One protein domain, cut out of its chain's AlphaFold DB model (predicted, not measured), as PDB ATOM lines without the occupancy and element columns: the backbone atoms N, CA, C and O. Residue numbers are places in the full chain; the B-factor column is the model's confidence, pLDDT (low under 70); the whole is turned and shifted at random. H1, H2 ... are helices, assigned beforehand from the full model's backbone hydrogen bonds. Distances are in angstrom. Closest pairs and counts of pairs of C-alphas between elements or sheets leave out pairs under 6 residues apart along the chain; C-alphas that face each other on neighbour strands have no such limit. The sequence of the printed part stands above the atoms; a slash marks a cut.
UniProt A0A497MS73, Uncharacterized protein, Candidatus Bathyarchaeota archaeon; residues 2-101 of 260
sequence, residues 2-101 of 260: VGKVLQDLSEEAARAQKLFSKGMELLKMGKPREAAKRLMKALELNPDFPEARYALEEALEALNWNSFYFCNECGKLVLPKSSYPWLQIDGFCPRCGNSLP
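AT A GLANCE: This is residues 2 to 101 of the 260 residues of an uncharacterized protein of Candidatus Bathyarchaeota archaeon (UniProt A0A497MS73). Three helices fold back and forth as a small up-and-down bundle, in which H1, the longest, runs far past its partners so that its residues 2 to 8 stick out at one end, while residues 63 to 101, a long stretch of loops with no named element, make the other end of the rod. Within those loops, residues 69 to 70 pair with residues 77 to 78, antiparallel as strands are. The printed part has 100 residues, with three named helices in the order H1, H2, H3 and no named strand; the class is all helix, with 54 residues in the helices. The whole is loose, with a radius of gyration of the C-alphas of 15.8 A, and spans 59 by 24 by 18 A.

HOW THE PARTS SIT: The bundle is up and down, each helix running against the one before it: H1, residues 2 to 28, H2, residues 32 to 45, and H3, residues 50 to 62. H1 and H2 form a helical hairpin and touch, with the C-alphas of Ala 16 and Ala 42 the closest at 4.2 A. They run opposite ways at a shallow tilt of 9 degrees. H2 and H3 form a second helical hairpin and touch, with the C-alphas of Pro 32 and Ala 59 the closest at 4.7 A. They run opposite ways at a shallow tilt of 26 degrees. H1, with its residues 20 to 27 alone, and H3 only just touch, with 3 pairs of C-alphas within 8 A; the closest are those of Phe 20 and Ala 52, 6.0 A. These two run the same way at a shallow tilt of 30 degrees. In H1 and H3 every O i to N i+4 pair is within hydrogen-bond range; in H2 it is 8 of 10.

IN THESE COORDINATES: H1 begins at C-alpha 2, (190.760, 83.468, 181.139), and ends at C-alpha 28, (170.206, 110.031, 161.005), 39.2 A away. H2 begins at C-alpha 32, (165.294, 109.198, 168.381), and measures 20.0 A from first to last C-alpha. H3 measures 18.4 A and ends at C-alpha 62, (165.592, 115.272, 171.166).

THE WHOLE: The C-alphas of Val 2 and Pro 85 are the two farthest apart, 59.9 A. The printed part runs from residue 2 to 101 with no cut, and the links H1 to H2 and H2 to H3 are tight. The C-alphas of residues 63 to 101 lie 7 to 28 A from the mean of the C-alphas. The mean pLDDT of the printed part is 88.5; residue 2 and residues 82 to 87 are under 70 in this predicted model.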
ATOM      1  N   VAL A   2     190.508  82.069 181.562       68.81
ATOM      2  CA  VAL A   2     190.760  83.468 181.139       68.81
ATOM      3  C   VAL A   2     190.538  83.711 179.635       68.81
ATOM      4  O   VAL A   2     189.860  84.662 179.273       68.81
ATOM      5  N   GLY A   3     191.019  82.824 178.754       75.38
ATOM      6  CA  GLY A   3     190.849  82.990 177.301       75.38
ATOM      7  C   GLY A   3     189.394  82.956 176.811       75.38
ATOM      8  O   GLY A   3     189.050  83.698 175.902       75.38
ATOM      9  N   LYS A   4     188.525  82.162 177.455       78.44
ATOM     10  CA  LYS A   4     187.094  82.102 177.120       78.44
ATOM     11  C   LYS A   4     186.365  83.368 177.578       78.44
ATOM     12  O   LYS A   4     185.618  83.942 176.807       78.44
ATOM     13  N   VAL A   5     186.673  83.855 178.782       77.31
ATOM     14  CA  VAL A   5     186.117  85.114 179.310       77.31
ATOM     15  C   VAL A   5     186.516  86.310 178.438       77.31
ATOM     16  O   VAL A   5     185.682  87.156 178.149       77.31
ATOM     17  N   LEU A   6     187.767  86.372 177.968       77.12
ATOM     18  CA  LEU A   6     188.212  87.428 177.047       77.12
ATOM     19  C   LEU A   6     187.517  87.350 175.682       77.12
ATOM     20  O   LEU A   6     187.213  88.381 175.086       77.12
ATOM     21  N   GLN A   7     187.256  86.137 175.194       80.56
ATOM     22  CA  GLN A   7     186.539  85.917 173.944       80.56
ATOM     23  C   GLN A   7     185.061  86.317 174.067       80.56
ATOM     24  O   GLN A   7     184.575  87.069 173.224       80.56
ATOM     25  N   ASP A   8     184.396  85.932 175.157       79.31
ATOM     26  CA  ASP A   8     183.008  86.306 175.451       79.31
ATOM     27  C   ASP A   8     182.865  87.841 175.586       79.31
ATOM     28  O   ASP A   8     182.002  88.443 174.945       79.31
ATOM     29  N   LEU A   9     183.789  88.504 176.298       80.25
ATOM     30  CA  LEU A   9     183.847  89.974 176.396       80.25
ATOM     31  C   LEU A   9     184.060  90.647 175.029       80.25
ATOM     32  O   LEU A   9     183.486  91.702 174.752       80.25
ATOM     33  N   SER A  10     184.873  90.048 174.153       83.38
ATOM     34  CA  SER A  10     185.106  90.575 172.802       83.38
ATOM     35  C   SER A  10     183.874  90.447 171.897       83.38
ATOM     36  O   SER A  10     183.587  91.351 171.106       83.38
ATOM     37  N   GLU A  11     183.102  89.366 172.042       89.06
ATOM     38  CA  GLU A  11     181.847  89.170 171.315       89.06
ATOM     39  C   GLU A  11     180.766  90.140 171.799       89.06
ATOM     40  O   GLU A  11     180.067  90.742 170.976       89.06
ATOM     41  N   GLU A  12     180.653  90.352 173.112       89.75
ATOM     42  CA  GLU A  12     179.742  91.336 173.705       89.75
ATOM     43  C   GLU A  12     180.075  92.758 173.249       89.75
ATOM     44  O   GLU A  12     179.178  93.477 172.799       89.75
ATOM     45  N   ALA A  13     181.357  93.133 173.243       89.38
ATOM     46  CA  ALA A  13     181.817  94.423 172.731       89.38
ATOM     47  C   ALA A  13     181.492  94.607 171.237       89.38
ATOM     48  O   ALA A  13     180.973  95.651 170.830       89.38
ATOM     49  N   ALA A  14     181.706  93.583 170.403       92.31
ATOM     50  CA  ALA A  14     181.353  93.634 168.981       92.31
ATOM     51  C   ALA A  14     179.833  93.771 168.767       92.31
ATOM     52  O   ALA A  14     179.359  94.482 167.870       92.31
ATOM     53  N   ARG A  15     179.035  93.114 169.613       94.62
ATOM     54  CA  ARG A  15     177.569  93.177 169.579       94.62
ATOM     55  C   ARG A  15     177.055  94.539 170.057       94.62
ATOM     56  O   ARG A  15     176.128  95.074 169.440       94.62
ATOM     57  N   ALA A  16     177.689  95.126 171.074       95.19
ATOM     58  CA  ALA A  16     177.454  96.494 171.530       95.19
ATOM     59  C   ALA A  16     177.746  97.505 170.411       95.19
ATOM     60  O   ALA A  16     176.893  98.338 170.100       95.19
ATOM     61  N   GLN A  17     178.882  97.365 169.717       96.25
ATOM     62  CA  GLN A  17     179.247  98.208 168.573       96.25
ATOM     63  C   GLN A  17     178.187  98.156 167.464       96.25
ATOM     64  O   GLN A  17     177.764  99.188 166.945       96.25
ATOM     65  N   LYS A  18     177.691  96.960 167.126       96.81
ATOM     66  CA  LYS A  18     176.638  96.792 166.110       96.81
ATOM     67  C   LYS A  18     175.322  97.465 166.514       96.81
ATOM     68  O   LYS A  18     174.639  98.053 165.669       96.81
ATOM     69  N   LEU A  19     174.943  97.376 167.790       97.44
ATOM     70  CA  LEU A  19     173.763  98.061 168.325       97.44
ATOM     71  C   LEU A  19     173.931  99.582 168.291       97.44
ATOM     72  O   LEU A  19     172.986 100.277 167.912       97.44
ATOM     73  N   PHE A  20     175.128 100.080 168.605       97.25
ATOM     74  CA  PHE A  20     175.479 101.493 168.504       97.25
ATOM     75  C   PHE A  20     175.377 102.013 167.067       97.25
ATOM     76  O   PHE A  20     174.666 102.989 166.829       97.25
ATOM     77  N   SER A  21     175.981 101.330 166.087       96.69
ATOM     78  CA  SER A  21     175.898 101.727 164.672       96.69
ATOM     79  C   SER A  21     174.451 101.805 164.181       96.69
ATOM     80  O   SER A  21     174.071 102.771 163.521       96.69
ATOM     81  N   LYS A  22     173.607 100.842 164.576       97.06
ATOM     82  CA  LYS A  22     172.172 100.873 164.265       97.06
ATOM     83  C   LYS A  22     171.445 102.028 164.961       97.06
ATOM     84  O   LYS A  22     170.533 102.613 164.385       97.06
ATOM     85  N   GLY A  23     171.822 102.346 166.199       96.75
ATOM     86  CA  GLY A  23     171.325 103.520 166.916       96.75
ATOM     87  C   GLY A  23     171.636 104.813 166.162       96.75
ATOM     88  O   GLY A  23     170.730 105.601 165.914       96.75
ATOM     89  N   MET A  24     172.881 104.982 165.714       96.50
ATOM     90  CA  MET A  24     173.317 106.143 164.928       96.50
ATOM     91  C   MET A  24     172.583 106.266 163.589       96.50
ATOM     92  O   MET A  24     172.202 107.367 163.195       96.50
ATOM     93  N   GLU A  25     172.339 105.154 162.898       96.19
ATOM     94  CA  GLU A  25     171.552 105.142 161.660       96.19
ATOM     95  C   GLU A  25     170.102 105.594 161.903       96.19
ATOM     96  O   GLU A  25     169.567 106.420 161.165       96.19
ATOM     97  N   LEU A  26     169.482 105.133 162.994       96.62
ATOM     98  CA  LEU A  26     168.144 105.575 163.394       96.62
ATOM     99  C   LEU A  26     168.105 107.064 163.766       96.62
ATOM    100  O   LEU A  26     167.115 107.729 163.460       96.62
ATOM    101  N   LEU A  27     169.166 107.600 164.382       95.25
ATOM    102  CA  LEU A  27     169.287 109.041 164.627       95.25
ATOM    103  C   LEU A  27     169.324 109.816 163.313       95.25
ATOM    104  O   LEU A  27     168.510 110.715 163.142       95.25
ATOM    105  N   LYS A  28     170.159 109.417 162.348       93.62
ATOM    106  CA  LYS A  28     170.206 110.031 161.005       93.62
ATOM    107  C   LYS A  28     168.854 110.009 160.285       93.62
ATOM    108  O   LYS A  28     168.541 110.933 159.548       93.62
ATOM    109  N   MET A  29     168.034 108.986 160.524       92.69
ATOM    110  CA  MET A  29     166.666 108.888 159.995       92.69
ATOM    111  C   MET A  29     165.626 109.710 160.781       92.69
ATOM    112  O   MET A  29     164.436 109.631 160.480       92.69
ATOM    113  N   GLY A  30     166.030 110.456 161.815       91.50
ATOM    114  CA  GLY A  30     165.126 111.252 162.648       91.50
ATOM    115  C   GLY A  30     164.252 110.422 163.595       91.50
ATOM    116  O   GLY A  30     163.170 110.869 163.973       91.50
ATOM    117  N   LYS A  31     164.688 109.216 163.991       94.69
ATOM    118  CA  LYS A  31     163.936 108.285 164.858       94.69
ATOM    119  C   LYS A  31     164.556 108.147 166.263       94.69
ATOM    120  O   LYS A  31     164.958 107.043 166.649       94.69
ATOM    121  N   PRO A  32     164.595 109.214 167.090       95.00
ATOM    122  CA  PRO A  32     165.294 109.198 168.381       95.00
ATOM    123  C   PRO A  32     164.736 108.175 169.375       95.00
ATOM    124  O   PRO A  32     165.496 107.547 170.105       95.00
ATOM    125  N   ARG A  33     163.419 107.923 169.378       95.88
ATOM    126  CA  ARG A  33     162.802 106.932 170.281       95.88
ATOM    127  C   ARG A  33     163.274 105.503 169.992       95.88
ATOM    128  O   ARG A  33     163.463 104.718 170.918       95.88
ATOM    129  N   GLU A  34     163.422 105.142 168.720       97.31
ATOM    130  CA  GLU A  34     163.931 103.823 168.331       97.31
ATOM    131  C   GLU A  34     165.438 103.730 168.565       97.31
ATOM    132  O   GLU A  34     165.911 102.702 169.054       97.31
ATOM    133  N   ALA A  35     166.172 104.807 168.272       97.50
ATOM    134  CA  ALA A  35     167.603 104.902 168.526       97.50
ATOM    135  C   ALA A  35     167.929 104.715 170.013       97.50
ATOM    136  O   ALA A  35     168.752 103.864 170.343       97.50
ATOM    137  N   ALA A  36     167.216 105.406 170.910       97.56
ATOM    138  CA  ALA A  36     167.399 105.295 172.357       97.56
ATOM    139  C   ALA A  36     167.295 103.839 172.842       97.56
ATOM    140  O   ALA A  36     168.159 103.364 173.572       97.56
ATOM    141  N   LYS A  37     166.313 103.071 172.346       97.62
ATOM    142  CA  LYS A  37     166.174 101.639 172.678       97.62
ATOM    143  C   LYS A  37     167.375 100.799 172.235       97.62
ATOM    144  O   LYS A  37     167.691  99.805 172.879       97.62
ATOM    145  N   ARG A  38     168.005 101.128 171.102       97.38
ATOM    146  CA  ARG A  38     169.194 100.410 170.605       97.38
ATOM    147  C   ARG A  38     170.446 100.800 171.379       97.38
ATOM    148  O   ARG A  38     171.239  99.921 171.690       97.38
ATOM    149  N   LEU A  39     170.575 102.078 171.717       97.44
ATOM    150  CA  LEU A  39     171.700 102.627 172.471       97.44
ATOM    151  C   LEU A  39     171.697 102.150 173.928       97.44
ATOM    152  O   LEU A  39     172.744 101.758 174.426       97.44
ATOM    153  N   MET A  40     170.526 102.049 174.569       97.75
ATOM    154  CA  MET A  40     170.400 101.420 175.892       97.75
ATOM    155  C   MET A  40     170.902  99.973 175.881       97.75
ATOM    156  O   MET A  40     171.714  99.608 176.718       97.75
ATOM    157  N   LYS A  41     170.517  99.172 174.877       96.81
ATOM    158  CA  LYS A  41     171.019  97.793 174.736       96.81
ATOM    159  C   LYS A  41     172.521  97.719 174.457       96.81
ATOM    160  O   LYS A  41     173.155  96.742 174.829       96.81
ATOM    161  N   ALA A  42     173.090  98.711 173.771       96.62
ATOM    162  CA  ALA A  42     174.538  98.779 173.584       96.62
ATOM    163  C   ALA A  42     175.253  99.012 174.927       96.62
ATOM    164  O   ALA A  42     176.253  98.355 175.192       96.62
ATOM    165  N   LEU A  43     174.695  99.876 175.782       96.75
ATOM    166  CA  LEU A  43     175.212 100.161 177.126       96.75
ATOM    167  C   LEU A  43     174.973  99.021 178.128       96.75
ATOM    168  O   LEU A  43     175.753  98.866 179.057       96.75
ATOM    169  N   GLU A  44     173.931  98.207 177.943       96.00
ATOM    170  CA  GLU A  44     173.725  96.974 178.722       96.00
ATOM    171  C   GLU A  44     174.835  95.942 178.467       96.00
ATOM    172  O   GLU A  44     175.233  95.238 179.389       96.00
ATOM    173  N   LEU A  45     175.333  95.854 177.225       94.38
ATOM    174  CA  LEU A  45     176.408  94.931 176.837       94.38
ATOM    175  C   LEU A  45     177.805  95.495 177.114       94.38
ATOM    176  O   LEU A  45     178.716  94.745 177.440       94.38
ATOM    177  N   ASN A  46     177.984  96.806 176.966       93.44
ATOM    178  CA  ASN A  46     179.213  97.493 177.335       93.44
ATOM    179  C   ASN A  46     178.881  98.802 178.073       93.44
ATOM    180  O   ASN A  46     178.655  99.829 177.424       93.44
ATOM    181  N   PRO A  47     178.866  98.785 179.418       92.94
ATOM    182  CA  PRO A  47     178.610  99.979 180.219       92.94
ATOM    183  C   PRO A  47     179.655 101.087 180.033       92.94
ATOM    184  O   PRO A  47     179.325 102.264 180.187       92.94
ATOM    185  N   ASP A  48     180.892 100.734 179.667       93.69
ATOM    186  CA  ASP A  48     181.987 101.676 179.402       93.69
ATOM    187  C   ASP A  48     182.077 102.018 177.906       93.69
ATOM    188  O   ASP A  48     183.115 101.900 177.257       93.69
ATOM    189  N   PHE A  49     180.934 102.399 177.326       94.62
ATOM    190  CA  PHE A  49     180.836 102.808 175.927       94.62
ATOM    191  C   PHE A  49     180.427 104.290 175.824       94.62
ATOM    192  O   PHE A  49     179.237 104.610 175.674       94.62
ATOM    193  N   PRO A  50     181.387 105.230 175.926       95.06
ATOM    194  CA  PRO A  50     181.090 106.655 176.062       95.06
ATOM    195  C   PRO A  50     180.345 107.230 174.853       95.06
ATOM    196  O   PRO A  50     179.436 108.042 175.028       95.06
ATOM    197  N   GLU A  51     180.650 106.788 173.632       93.56
ATOM    198  CA  GLU A  51     179.968 107.234 172.414       93.56
ATOM    199  C   GLU A  51     178.488 106.840 172.414       93.56
ATOM    200  O   GLU A  51     177.638 107.644 172.025       93.56
ATOM    201  N   ALA A  52     178.166 105.629 172.885       95.25
ATOM    202  CA  ALA A  52     176.788 105.166 173.005       95.25
ATOM    203  C   ALA A  52     176.019 105.939 174.083       95.25
ATOM    204  O   ALA A  52     174.848 106.265 173.872       95.25
ATOM    205  N   ARG A  53     176.681 106.295 175.191       96.81
ATOM    206  CA  ARG A  53     176.105 107.147 176.242       96.81
ATOM    207  C   ARG A  53     175.781 108.545 175.719       96.81
ATOM    208  O   ARG A  53     174.642 108.979 175.847       96.81
ATOM    209  N   TYR A  54     176.727 109.204 175.047       95.62
ATOM    210  CA  TYR A  54     176.486 110.524 174.454       95.62
ATOM    211  C   TYR A  54     175.386 110.497 173.387       95.62
ATOM    212  O   TYR A  54     174.534 111.381 173.347       95.62
ATOM    213  N   ALA A  55     175.366 109.476 172.528       95.50
ATOM    214  CA  ALA A  55     174.304 109.331 171.538       95.50
ATOM    215  C   ALA A  55     172.931 109.093 172.194       95.50
ATOM    216  O   ALA A  55     171.918 109.559 171.673       95.50
ATOM    217  N   LEU A  56     172.878 108.380 173.328       97.31
ATOM    218  CA  LEU A  56     171.640 108.169 174.078       97.31
ATOM    219  C   LEU A  56     171.140 109.481 174.689       97.31
ATOM    220  O   LEU A  56     169.951 109.769 174.587       97.31
ATOM    221  N   GLU A  57     172.028 110.285 175.272       96.25
ATOM    222  CA  GLU A  57     171.691 111.616 175.793       96.25
ATOM    223  C   GLU A  57     171.128 112.522 174.694       96.25
ATOM    224  O   GLU A  57     170.063 113.109 174.874       96.25
ATOM    225  N   GLU A  58     171.770 112.570 173.520       94.88
ATOM    226  CA  GLU A  58     171.255 113.300 172.355       94.88
ATOM    227  C   GLU A  58     169.871 112.774 171.923       94.88
ATOM    228  O   GLU A  58     168.954 113.551 171.653       94.88
ATOM    229  N   ALA A  59     169.675 111.452 171.895       95.50
ATOM    230  CA  ALA A  59     168.391 110.849 171.547       95.50
ATOM    231  C   ALA A  59     167.280 111.217 172.544       95.50
ATOM    232  O   ALA A  59     166.149 111.483 172.137       95.50
ATOM    233  N   LEU A  60     167.586 111.218 173.840       94.31
ATOM    234  CA  LEU A  60     166.634 111.551 174.897       94.31
ATOM    235  C   LEU A  60     166.331 113.047 174.933       94.31
ATOM    236  O   LEU A  60     165.162 113.412 175.043       94.31
ATOM    237  N   GLU A  61     167.341 113.905 174.767       90.75
ATOM    238  CA  GLU A  61     167.124 115.349 174.693       90.75
ATOM    239  C   GLU A  61     166.244 115.686 173.495       90.75
ATOM    240  O   GLU A  61     165.282 116.427 173.656       90.75
ATOM    241  N   ALA A  62     166.459 115.071 172.328       90.31
ATOM    242  CA  ALA A  62     165.592 115.272 171.166       90.31
ATOM    243  C   ALA A  62     164.107 114.992 171.465       90.31
ATOM    244  O   ALA A  62     163.244 115.698 170.957       90.31
ATOM    245  N   LEU A  63     163.786 114.019 172.327       89.25
ATOM    246  CA  LEU A  63     162.401 113.706 172.711       89.25
ATOM    247  C   LEU A  63     161.747 114.762 173.613       89.25
ATOM    248  O   LEU A  63     160.521 114.738 173.772       89.25
ATOM    249  N   ASN A  64     162.537 115.670 174.189       85.62
ATOM    250  CA  ASN A  64     162.033 116.844 174.897       85.62
ATOM    251  C   ASN A  64     161.623 117.955 173.923       85.62
ATOM    252  O   ASN A  64     160.828 118.818 174.277       85.62
ATOM    253  N   TRP A  65     162.119 117.934 172.686       80.81
ATOM    254  CA  TRP A  65     161.800 118.934 171.673       80.81
ATOM    255  C   TRP A  65     160.730 118.418 170.712       80.81
ATOM    256  O   TRP A  65     160.733 117.261 170.298       80.81
ATOM    257  N   ASN A  66     159.823 119.299 170.295       75.38
ATOM    258  CA  ASN A  66     158.869 118.972 169.231       75.38
ATOM    259  C   ASN A  66     159.492 119.104 167.817       75.38
ATOM    260  O   ASN A  66     158.981 118.515 166.864       75.38
ATOM    261  N   SER A  67     160.581 119.873 167.682       76.56
ATOM    262  CA  SER A  67     161.288 120.169 166.428       76.56
ATOM    263  C   SER A  67     162.765 120.088 166.731       76.56
ATOM    264  O   SER A  67     163.335 120.952 167.397       76.56
ATOM    265  N   PHE A  68     163.363 119.028 166.225       84.00
ATOM    266  CA  PHE A  68     164.770 118.717 166.336       84.00
ATOM    267  C   PHE A  68     165.216 118.132 165.003       84.00
ATOM    268  O   PHE A  68     164.414 117.567 164.258       84.00
ATOM    269  N   TYR A  69     166.511 118.231 164.730       87.56
ATOM    270  CA  TYR A  69     167.103 117.675 163.524       87.56
ATOM    271  C   TYR A  69     168.266 116.818 163.942       87.56
ATOM    272  O   TYR A  69     169.061 117.198 164.798       87.56
ATOM    273  N   PHE A  70     168.389 115.675 163.299       91.94
ATOM    274  CA  PHE A  70     169.646 114.964 163.273       91.94
ATOM    275  C   PHE A  70     170.279 115.230 161.920       91.94
ATOM    276  O   PHE A  70     169.611 115.176 160.889       91.94
ATOM    277  N   CYS A  71     171.565 115.560 161.919       92.38
ATOM    278  CA  CYS A  71     172.286 115.699 160.665       92.38
ATOM    279  C   CYS A  71     172.376 114.332 159.974       92.38
ATOM    280  O   CYS A  71     172.864 113.373 160.571       92.38
ATOM    281  N   ASN A  72     171.967 114.257 158.707       90.38
ATOM    282  CA  ASN A  72     171.980 113.012 157.933       90.38
ATOM    283  C   ASN A  72     173.401 112.426 157.787       90.38
ATOM    284  O   ASN A  72     173.572 111.209 157.725       90.38
ATOM    285  N   GLU A  73     174.429 113.280 157.811       90.12
ATOM    286  CA  GLU A  73     175.827 112.867 157.659       90.12
ATOM    287  C   GLU A  73     176.462 112.434 158.980       90.12
ATOM    288  O   GLU A  73     176.914 111.297 159.116       90.12
ATOM    289  N   CYS A  74     176.474 113.300 159.997       89.19
ATOM    290  CA  CYS A  74     177.161 112.994 161.255       89.19
ATOM    291  C   CYS A  74     176.262 112.349 162.322       89.19
ATOM    292  O   CYS A  74     176.766 111.876 163.339       89.19
ATOM    293  N   GLY A  75     174.942 112.312 162.117       89.25
ATOM    294  CA  GLY A  75     173.975 111.743 163.062       89.25
ATOM    295  C   GLY A  75     173.849 112.516 164.373       89.25
ATOM    296  O   GLY A  75     173.286 111.988 165.325       89.25
ATOM    297  N   LYS A  76     174.389 113.739 164.438       91.75
ATOM    298  CA  LYS A  76     174.364 114.577 165.637       91.75
ATOM    299  C   LYS A  76     173.100 115.403 165.724       91.75
ATOM    300  O   LYS A  76     172.638 115.935 164.710       91.75
ATOM    301  N   LEU A  77     172.587 115.513 166.946       92.38
ATOM    302  CA  LEU A  77     171.468 116.385 167.263       92.38
ATOM    303  C   LEU A  77     171.854 117.844 167.002       92.38
ATOM    304  O   LEU A  77     172.862 118.343 167.505       92.38
ATOM    305  N   VAL A  78     171.019 118.534 166.238       89.62
ATOM    306  CA  VAL A  78     171.037 119.983 166.079       89.62
ATOM    307  C   VAL A  78     169.743 120.519 166.670       89.62
ATOM    308  O   VAL A  78     168.642 120.220 166.197       89.62
ATOM    309  N   LEU A  79     169.902 121.295 167.736       84.00
ATOM    310  CA  LEU A  79     168.815 122.011 168.380       84.00
ATOM    311  C   LEU A  79     168.731 123.437 167.828       84.00
ATOM    312  O   LEU A  79     169.756 124.010 167.446       84.00
ATOM    313  N   PRO A  80     167.531 124.029 167.804       77.06
ATOM    314  CA  PRO A  80     167.393 125.451 167.528       77.06
ATOM    315  C   PRO A  80     168.128 126.307 168.562       77.06
ATOM    316  O   PRO A  80     168.155 125.987 169.751       77.06
ATOM    317  N   LYS A  81     168.679 127.438 168.104       75.31
ATOM    318  CA  LYS A  81     169.361 128.442 168.942       75.31
ATOM    319  C   LYS A  81     168.426 129.065 169.977       75.31
ATOM    320  O   LYS A  81     168.855 129.433 171.066       75.31
ATOM    321  N   SER A  82     167.149 129.168 169.635       69.12
ATOM    322  CA  SER A  82     166.097 129.693 170.494       69.12
ATOM    323  C   SER A  82     164.824 128.871 170.339       69.12
ATOM    324  O   SER A  82     164.465 128.438 169.242       69.12
ATOM    325  N   SER A  83     164.126 128.661 171.454       64.81
ATOM    326  CA  SER A  83     162.750 128.171 171.438       64.81
ATOM    327  C   SER A  83     161.795 129.255 170.923       64.81
ATOM    328  O   SER A  83     162.191 130.400 170.704       64.81
ATOM    329  N   TYR A  84     160.517 128.898 170.759       63.62
ATOM    330  CA  TYR A  84     159.419 129.844 170.521       63.62
ATOM    331  C   TYR A  84     159.600 131.183 171.279       63.62
ATOM    332  O   TYR A  84     159.985 131.139 172.453       63.62
ATOM    333  N   PRO A  85     159.326 132.357 170.659       55.25
ATOM    334  CA  PRO A  85     158.585 132.580 169.403       55.25
ATOM    335  C   PRO A  85     159.413 132.569 168.112       55.25
ATOM    336  O   PRO A  85     158.847 132.476 167.019       55.25
ATOM    337  N   TRP A  86     160.737 132.603 168.228       61.06
ATOM    338  CA  TRP A  86     161.654 132.681 167.094       61.06
ATOM    339  C   TRP A  86     162.432 131.370 166.993       61.06
ATOM    340  O   TRP A  86     163.480 131.229 167.613       61.06
ATOM    341  N   LEU A  87     161.921 130.381 166.250       63.94
ATOM    342  CA  LEU A  87     162.711 129.180 165.970       63.94
ATOM    343  C   LEU A  87     163.833 129.564 165.002       63.94
ATOM    344  O   LEU A  87     163.579 129.834 163.831       63.94
ATOM    345  N   GLN A  88     165.066 129.588 165.501       70.12
ATOM    346  CA  GLN A  88     166.250 129.820 164.685       70.12
ATOM    347  C   GLN A  88     167.047 128.531 164.559       70.12
ATOM    348  O   GLN A  88     167.633 128.050 165.531       70.12
ATOM    349  N   ILE A  89     167.055 127.982 163.349       72.19
ATOM    350  CA  ILE A  89     167.857 126.822 162.973       72.19
ATOM    351  C   ILE A  89     168.672 127.232 161.767       72.19
ATOM    352  O   ILE A  89     168.127 127.712 160.775       72.19
ATOM    353  N   ASP A  90     169.982 127.059 161.871       76.19
ATOM    354  CA  ASP A  90     170.847 127.233 160.721       76.19
ATOM    355  C   ASP A  90     170.544 126.097 159.737       76.19
ATOM    356  O   ASP A  90     170.477 124.936 160.136       76.19
ATOM    357  N   GLY A  91     170.397 126.396 158.444       83.56
ATOM    358  CA  GLY A  91     170.178 125.373 157.407       83.56
ATOM    359  C   GLY A  91     171.342 124.381 157.253       83.56
ATOM    360  O   GLY A  91     171.271 123.460 156.444       83.56
ATOM    361  N   PHE A  92     172.411 124.551 158.033       88.75
ATOM    362  CA  PHE A  92     173.621 123.749 158.014       88.75
ATOM    363  C   PHE A  92     173.956 123.233 159.411       88.75
ATOM    364  O   PHE A  92     173.775 123.908 160.423       88.75
ATOM    365  N   CYS A  93     174.506 122.024 159.468       90.69
ATOM    366  CA  CYS A  93     175.004 121.444 160.700       90.69
ATOM    367  C   CYS A  93     176.256 122.208 161.169       90.69
ATOM    368  O   CYS A  93     177.260 122.201 160.451       90.69
ATOM    369  N   PRO A  94     176.288 122.757 162.399       88.88
ATOM    370  CA  PRO A  94     177.435 123.527 162.891       88.88
ATOM    371  C   PRO A  94     178.706 122.684 163.062       88.88
ATOM    372  O   PRO A  94     179.796 123.226 163.208       88.88
ATOM    373  N   ARG A  95     178.580 121.350 163.066       89.31
ATOM    374  CA  ARG A  95     179.699 120.428 163.285       89.31
ATOM    375  C   ARG A  95     180.368 119.953 161.995       89.31
ATOM    376  O   ARG A  95     181.570 119.734 161.996       89.31
ATOM    377  N   CYS A  96     179.597 119.732 160.930       92.50
ATOM    378  CA  CYS A  96     180.109 119.148 159.681       92.50
ATOM    379  C   CYS A  96     179.790 119.967 158.424       92.50
ATOM    380  O   CYS A  96     180.193 119.574 157.338       92.50
ATOM    381  N   GLY A  97     179.048 121.072 158.545       90.62
ATOM    382  CA  GLY A  97     178.691 121.940 157.421       90.62
ATOM    383  C   GLY A  97     177.635 121.374 156.467       90.62
ATOM    384  O   GLY A  97     177.223 122.078 155.555       90.62
ATOM    385  N   ASN A  98     177.162 120.138 156.662       92.19
ATOM    386  CA  ASN A  98     176.155 119.550 155.781       92.19
ATOM    387  C   ASN A  98     174.772 120.193 155.961       92.19
ATOM    388  O   ASN A  98     174.406 120.569 157.078       92.19
ATOM    389  N   SER A  99     173.981 120.265 154.888       89.12
ATOM    390  CA  SER A  99     172.621 120.810 154.933       89.12
ATOM    391  C   SER A  99     171.701 119.980 155.834       89.12
ATOM    392  O   SER A  99     171.719 118.746 155.789       89.12
ATOM    393  N   LEU A 100     170.864 120.653 156.618       88.00
ATOM    394  CA  LEU A 100     169.820 120.031 157.426       88.00
ATOM    395  C   LEU A 100     168.500 119.949 156.643       88.00
ATOM    396  O   LEU A 100     168.245 120.779 155.773       88.00
ATOM    397  N   PRO A 101     167.635 118.961 156.930       82.75
ATOM    398  CA  PRO A 101     166.358 118.814 156.238       82.75
ATOM    399  C   PRO A 101     165.289 119.796 156.770       82.75
ATOM    400  O   PRO A 101     164.270 119.370 157.302       82.75
TER     401      PRO A 101